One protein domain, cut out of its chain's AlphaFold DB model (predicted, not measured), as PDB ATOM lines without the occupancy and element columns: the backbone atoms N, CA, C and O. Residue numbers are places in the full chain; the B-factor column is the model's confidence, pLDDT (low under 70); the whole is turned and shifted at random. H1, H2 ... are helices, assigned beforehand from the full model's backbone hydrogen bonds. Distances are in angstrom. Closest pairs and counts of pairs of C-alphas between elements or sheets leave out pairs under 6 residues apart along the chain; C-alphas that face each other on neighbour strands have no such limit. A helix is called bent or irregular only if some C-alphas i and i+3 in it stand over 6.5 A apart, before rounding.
ATOM      1  N   GLU A  15      52.776 -28.736  30.300       90.44
ATOM      2  CA  GLU A  15      52.600 -29.593  29.119       90.44
ATOM      3  C   GLU A  15      53.889 -30.375  28.827       90.44
ATOM      4  O   GLU A  15      53.851 -31.562  28.521       90.44
ATOM      5  N   ALA A  16      55.052 -29.743  29.027       92.19
ATOM      6  CA  ALA A  16      56.339 -30.435  28.967       92.19
ATOM      7  C   ALA A  16      56.476 -31.520  30.046       92.19
ATOM      8  O   ALA A  16      57.068 -32.573  29.812       92.19
ATOM      9  N   LEU A  17      55.930 -31.260  31.237       92.50
ATOM     10  CA  LEU A  17      55.926 -32.217  32.334       92.50
ATOM     11  C   LEU A  17      54.979 -33.396  32.070       92.50
ATOM     12  O   LEU A  17      55.330 -34.528  32.393       92.50
ATOM     13  N   GLU A  18      53.809 -33.141  31.489       93.62
ATOM     14  CA  GLU A  18      52.853 -34.173  31.075       93.62
ATOM     15  C   GLU A  18      53.476 -35.121  30.041       93.62
ATOM     16  O   GLU A  18      53.516 -36.329  30.270       93.62
ATOM     17  N   GLU A  19      54.073 -34.578  28.976       93.88
ATOM     18  CA  GLU A  19      54.771 -35.359  27.944       93.88
ATOM     19  C   GLU A  19      55.932 -36.182  28.529       93.88
ATOM     20  O   GLU A  19      56.128 -37.357  28.207       93.88
ATOM     21  N   TYR A  20      56.691 -35.593  29.458       94.12
ATOM     22  CA  TYR A  20      57.740 -36.316  30.174       94.12
ATOM     23  C   TYR A  20      57.177 -37.498  30.972       94.12
ATOM     24  O   TYR A  20      57.757 -38.585  30.961       94.12
ATOM     25  N   MET A  34      46.778 -50.091  29.260       95.81
ATOM     26  CA  MET A  34      45.807 -49.007  29.214       95.81
ATOM     27  C   MET A  34      45.464 -48.671  27.763       95.81
ATOM     28  O   MET A  34      46.291 -48.787  26.862       95.81
ATOM     29  N   THR A  35      44.228 -48.250  27.519       96.19
ATOM     30  CA  THR A  35      43.887 -47.549  26.277       96.19
ATOM     31  C   THR A  35      44.502 -46.144  26.295       96.19
ATOM     32  O   THR A  35      44.755 -45.624  27.382       96.19
ATOM     33  N   PRO A  36      44.678 -45.473  25.143       92.06
ATOM     34  CA  PRO A  36      45.191 -44.100  25.119       92.06
ATOM     35  C   PRO A  36      44.420 -43.150  26.047       92.06
ATOM     36  O   PRO A  36      45.017 -42.413  26.818       92.06
ATOM     37  N   ALA A  37      43.086 -43.246  26.081       92.75
ATOM     38  CA  ALA A  37      42.267 -42.445  26.993       92.75
ATOM     39  C   ALA A  37      42.553 -42.742  28.478       92.75
ATOM     40  O   ALA A  37      42.569 -41.833  29.303       92.75
ATOM     41  N   GLN A  38      42.794 -44.009  28.830       95.06
ATOM     42  CA  GLN A  38      43.164 -44.389  30.196       95.06
ATOM     43  C   GLN A  38      44.566 -43.897  30.568       95.06
ATOM     44  O   GLN A  38      44.766 -43.497  31.711       95.06
ATOM     45  N   MET A  39      45.511 -43.902  29.621       94.31
ATOM     46  CA  MET A  39      46.859 -43.361  29.820       94.31
ATOM     47  C   MET A  39      46.805 -41.868  30.151       94.31
ATOM     48  O   MET A  39      47.376 -41.449  31.156       94.31
ATOM     49  N   GLU A  40      46.049 -41.093  29.368       93.19
ATOM     50  CA  GLU A  40      45.862 -39.654  29.588       93.19
ATOM     51  C   GLU A  40      45.287 -39.345  30.971       93.19
ATOM     52  O   GLU A  40      45.838 -38.540  31.722       93.19
ATOM     53  N   ILE A  41      44.201 -40.028  31.343       94.06
ATOM     54  CA  ILE A  41      43.587 -39.862  32.665       94.06
ATOM     55  C   ILE A  41      44.596 -40.223  33.758       94.06
ATOM     56  O   ILE A  41      44.765 -39.477  34.721       94.06
ATOM     57  N   HIS A  42      45.303 -41.344  33.605       95.12
ATOM     58  CA  HIS A  42      46.251 -41.817  34.605       95.12
ATOM     59  C   HIS A  42      47.409 -40.832  34.833       95.12
ATOM     60  O   HIS A  42      47.741 -40.539  35.988       95.12
ATOM     61  N   VAL A  43      47.995 -40.288  33.761       95.00
ATOM     62  CA  VAL A  43      49.078 -39.296  33.841       95.00
ATOM     63  C   VAL A  43      48.594 -38.016  34.517       95.00
ATOM     64  O   VAL A  43      49.236 -37.545  35.462       95.00
ATOM     65  N   LYS A  44      47.430 -37.490  34.127       92.31
ATOM     66  CA  LYS A  44      46.873 -36.264  34.720       92.31
ATOM     67  C   LYS A  44      46.508 -36.445  36.186       92.31
ATOM     68  O   LYS A  44      46.849 -35.609  37.023       92.31
ATOM     69  N   GLU A  45      45.902 -37.573  36.546       93.62
ATOM     70  CA  GLU A  45      45.651 -37.893  37.947       93.62
ATOM     71  C   GLU A  45      46.949 -38.019  38.752       93.62
ATOM     72  O   GLU A  45      47.013 -37.582  39.904       93.62
ATOM     73  N   PHE A  46      48.002 -38.609  38.175       94.50
ATOM     74  CA  PHE A  46      49.312 -38.657  38.815       94.50
ATOM     75  C   PHE A  46      49.850 -37.243  39.067       94.50
ATOM     76  O   PHE A  46      50.335 -36.980  40.172       94.50
ATOM     77  N   MET A  47      49.717 -36.336  38.093       93.12
ATOM     78  CA  MET A  47      50.117 -34.934  38.231       93.12
ATOM     79  C   MET A  47      49.348 -34.221  39.343       93.12
ATOM     80  O   MET A  47      49.963 -33.573  40.192       93.12
ATOM     81  N   LEU A  48      48.026 -34.398  39.398       90.19
ATOM     82  CA  LEU A  48      47.171 -33.814  40.433       90.19
ATOM     83  C   LEU A  48      47.517 -34.350  41.829       90.19
ATOM     84  O   LEU A  48      47.713 -33.567  42.763       90.19
ATOM     85  N   ARG A  49      47.656 -35.676  41.972       93.19
ATOM     86  CA  ARG A  49      48.005 -36.323  43.251       93.19
ATOM     87  C   ARG A  49      49.375 -35.892  43.770       93.19
ATOM     88  O   ARG A  49      49.550 -35.755  44.978       93.19
ATOM     89  N   HIS A  50      50.334 -35.647  42.877       92.25
ATOM     90  CA  HIS A  50      51.717 -35.336  43.242       92.25
ATOM     91  C   HIS A  50      52.128 -33.894  42.918       92.25
ATOM     92  O   HIS A  50      53.322 -33.608  42.810       92.25
ATOM     93  N   LYS A  51      51.169 -32.960  42.829       89.12
ATOM     94  CA  LYS A  51      51.415 -31.562  42.425       89.12
ATOM     95  C   LYS A  51      52.581 -30.893  43.162       89.12
ATOM     96  O   LYS A  51      53.440 -30.278  42.541       89.12
ATOM     97  N   LYS A  52      52.685 -31.108  44.481       88.56
ATOM     98  CA  LYS A  52      53.759 -30.554  45.323       88.56
ATOM     99  C   LYS A  52      55.135 -31.127  44.971       88.56
ATOM    100  O   LYS A  52      56.106 -30.381  44.928       88.56
ATOM    101  N   MET A  53      55.216 -32.435  44.723       90.56
ATOM    102  CA  MET A  53      56.457 -33.110  44.317       90.56
ATOM    103  C   MET A  53      56.913 -32.634  42.936       90.56
ATOM    104  O   MET A  53      58.102 -32.461  42.699       90.56
ATOM    105  N   LEU A  54      55.953 -32.399  42.045       89.31
ATOM    106  CA  LEU A  54      56.192 -31.953  40.678       89.31
ATOM    107  C   LEU A  54      56.435 -30.439  40.561       89.31
ATOM    108  O   LEU A  54      56.709 -29.942  39.469       89.31
ATOM    109  N   GLY A  55      56.338 -29.694  41.667       86.81
ATOM    110  CA  GLY A  55      56.478 -28.239  41.666       86.81
ATOM    111  C   GLY A  55      55.395 -27.524  40.852       86.81
ATOM    112  O   GLY A  55      55.655 -26.442  40.330       86.81
ATOM    113  N   ILE A  56      54.214 -28.139  40.721       84.38
ATOM    114  CA  ILE A  56      53.018 -27.553  40.108       84.38
ATOM    115  C   ILE A  56      52.393 -26.636  41.160       84.38
ATOM    116  O   ILE A  56      51.960 -27.104  42.220       84.38
ATOM    117  N   SER A  57      52.399 -25.327  40.899       75.06
ATOM    118  CA  SER A  57      51.765 -24.357  41.789       75.06
ATOM    119  C   SER A  57      50.239 -24.435  41.673       75.06
ATOM    120  O   SER A  57      49.710 -24.948  40.688       75.06
ATOM    121  N   ASP A  58      49.497 -23.906  42.649       69.81
ATOM    122  CA  ASP A  58      48.028 -23.896  42.565       69.81
ATOM    123  C   ASP A  58      47.511 -23.071  41.365       69.81
ATOM    124  O   ASP A  58      46.440 -23.370  40.848       69.81
ATOM    125  N   ALA A  59      48.300 -22.112  40.856       62.75
ATOM    126  CA  ALA A  59      47.997 -21.379  39.622       62.75
ATOM    127  C   ALA A  59      48.136 -22.254  38.356       62.75
ATOM    128  O   ALA A  59      47.389 -22.077  37.394       62.75
ATOM    129  N   ASP A  60      49.040 -23.240  38.376       61.22
ATOM    130  CA  ASP A  60      49.219 -24.222  37.298       61.22
ATOM    131  C   ASP A  60      48.183 -25.361  37.384       61.22
ATOM    132  O   ASP A  60      47.856 -25.991  36.378       61.22
ATOM    133  N   GLY A  61      47.635 -25.618  38.579       54.94
ATOM    134  CA  GLY A  61      46.642 -26.667  38.830       54.94
ATOM    135  C   GLY A  61      45.341 -26.499  38.039       54.94
ATOM    136  O   GLY A  61      44.756 -27.497  37.622       54.94
ATOM    137  N   SER A  62      44.940 -25.257  37.755       54.03
ATOM    138  CA  SER A  62      43.775 -24.927  36.917       54.03
ATOM    139  C   SER A  62      43.876 -25.515  35.503       54.03
ATOM    140  O   SER A  62      42.876 -25.938  34.936       54.03
ATOM    141  N   VAL A  63      45.092 -25.618  34.960       55.78
ATOM    142  CA  VAL A  63      45.344 -26.153  33.613       55.78
ATOM    143  C   VAL A  63      45.188 -27.671  33.567       55.78
ATOM    144  O   VAL A  63      44.661 -28.210  32.600       55.78
ATOM    145  N   ALA A  64      45.604 -28.370  34.627       50.62
ATOM    146  CA  ALA A  64      45.407 -29.814  34.736       50.62
ATOM    147  C   ALA A  64      43.918 -30.187  34.883       50.62
ATOM    148  O   ALA A  64      43.528 -31.299  34.539       50.62
ATOM    149  N   GLN A  65      43.097 -29.257  35.378       49.84
ATOM    150  CA  GLN A  65      41.664 -29.442  35.591       49.84
ATOM    151  C   GLN A  65      40.817 -29.110  34.348       49.84
ATOM    152  O   GLN A  65      39.753 -29.690  34.186       49.84
ATOM    153  N   GLU A  66      41.288 -28.240  33.447       48.59
ATOM    154  CA  GLU A  66      40.646 -27.982  32.139       48.59
ATOM    155  C   GLU A  66      40.849 -29.117  31.118       48.59
ATOM    156  O   GLU A  66      40.188 -29.149  30.082       48.59
ATOM    157  N   LEU A  67      41.768 -30.045  31.393       48.25
ATOM    158  CA  LEU A  67      42.146 -31.144  30.502       48.25
ATOM    159  C   LEU A  67      41.607 -32.519  30.946       48.25
ATOM    160  O   LEU A  67      41.962 -33.522  30.315       48.25
TER     161      LEU A  67
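What this domain is: This is residues 15 to 20 and 34 to 67 of the 68 residues of an uncharacterized protein of Gemmata sp (UniProt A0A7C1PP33). The longest helix, H2, and the shorter H3 make a helical hairpin in which the chain folds back after H2 through a wide loop, residues 50 to 57, and H3 comes over only the later part of H2. A third, very short helix, H1, is set crosswise to H2 on another side of it from H3, and the centres of the three helices make a triangle. The printed part has 40 residues with three named helices, in the order H1, H2, H3 along the chain, and no named strand; its class is all helix. It is compact, with a radius of gyration of the C-alphas of 10.0 A. The C-alphas span 29 by 19 by 17 A along their three main axes, an outline that is only just elongated, and H2 runs roughly along the longest of these.

Where its parts are: H2 is the longest helix, with 14 residues, Pro 36 to Arg 49. It measures 19.9 A from its first C-alpha at (45.191, -44.100, 25.119) to its last at (48.005, -36.323, 43.251). After it come residues 50 to 57, which belong to no named element, and then H3, residues 58 to 66, Asp 58 to Glu 66. H3 measures 13.4 A from first to last C-alpha and ends with C-alpha 66 at (40.646, -27.982, 32.139). It is neither bent nor irregular, but only just: C-alphas 59 and 62 are 6.1 A apart. H1 comes first in the printed part, with six residues, Glu 15 to Tyr 20. Its first C-alpha is at (52.600, -29.593, 29.119), and its last lies 8.5 A from that one. Residues 34 and 35 are printed between the cut and H2, and Leu 67 follows H3.

How they stand to each other: H2 touches both other helices, in each case with a part of its length alone. H2 and H3 touch with 4 pairs of C-alphas within 8 A, H2 with residues 44 to 48 alone. Their closest C-alphas are those of Lys 44 and Ala 64, 6.6 A apart, and their centres are 13.8 A apart. Their lines stand at a shallow tilt of 21 degrees and they run opposite ways; the two helices form a helical hairpin. H1 and H2 only just touch, with 3 pairs of C-alphas within 8 A, H2 with residues 43 to 47 alone. The closest C-alphas of these two are those of Glu 18 and Val 43, 6.9 A apart, and their centres are 11.5 A apart. Their lines are about perpendicular, at 73 degrees. H1 and H3 are apart. Along the backbone, each O i to N i+4 pair inside H1 and H2 is within hydrogen-bond range, while in H3 this holds for 2 of 5 such pairs, beside 5 of 6 O i to N i+3 pairs.

The domain as a whole: The two C-alphas farthest apart are those of Thr 35 and Ala 59, 29.7 A apart. The first and last printed C-alphas, those of Glu 15 and Leu 67, are 10.7 A apart. Residues 21 to 33 are cut out and not printed, and C-alphas 20 and 34 are 17.4 A apart across the cut. The link from H1 to H2 runs across this cut. The one link between helices that is printed whole, from H2 to H3, has 8 residues and is short. The mean pLDDT of the printed part is 82.7. The model's confidence is low, under 70, at residues 58 to 67, of which 58 to 66 belong to H3; the mean pLDDT of H3 is 56, against 93 for H1 and 93 for H2.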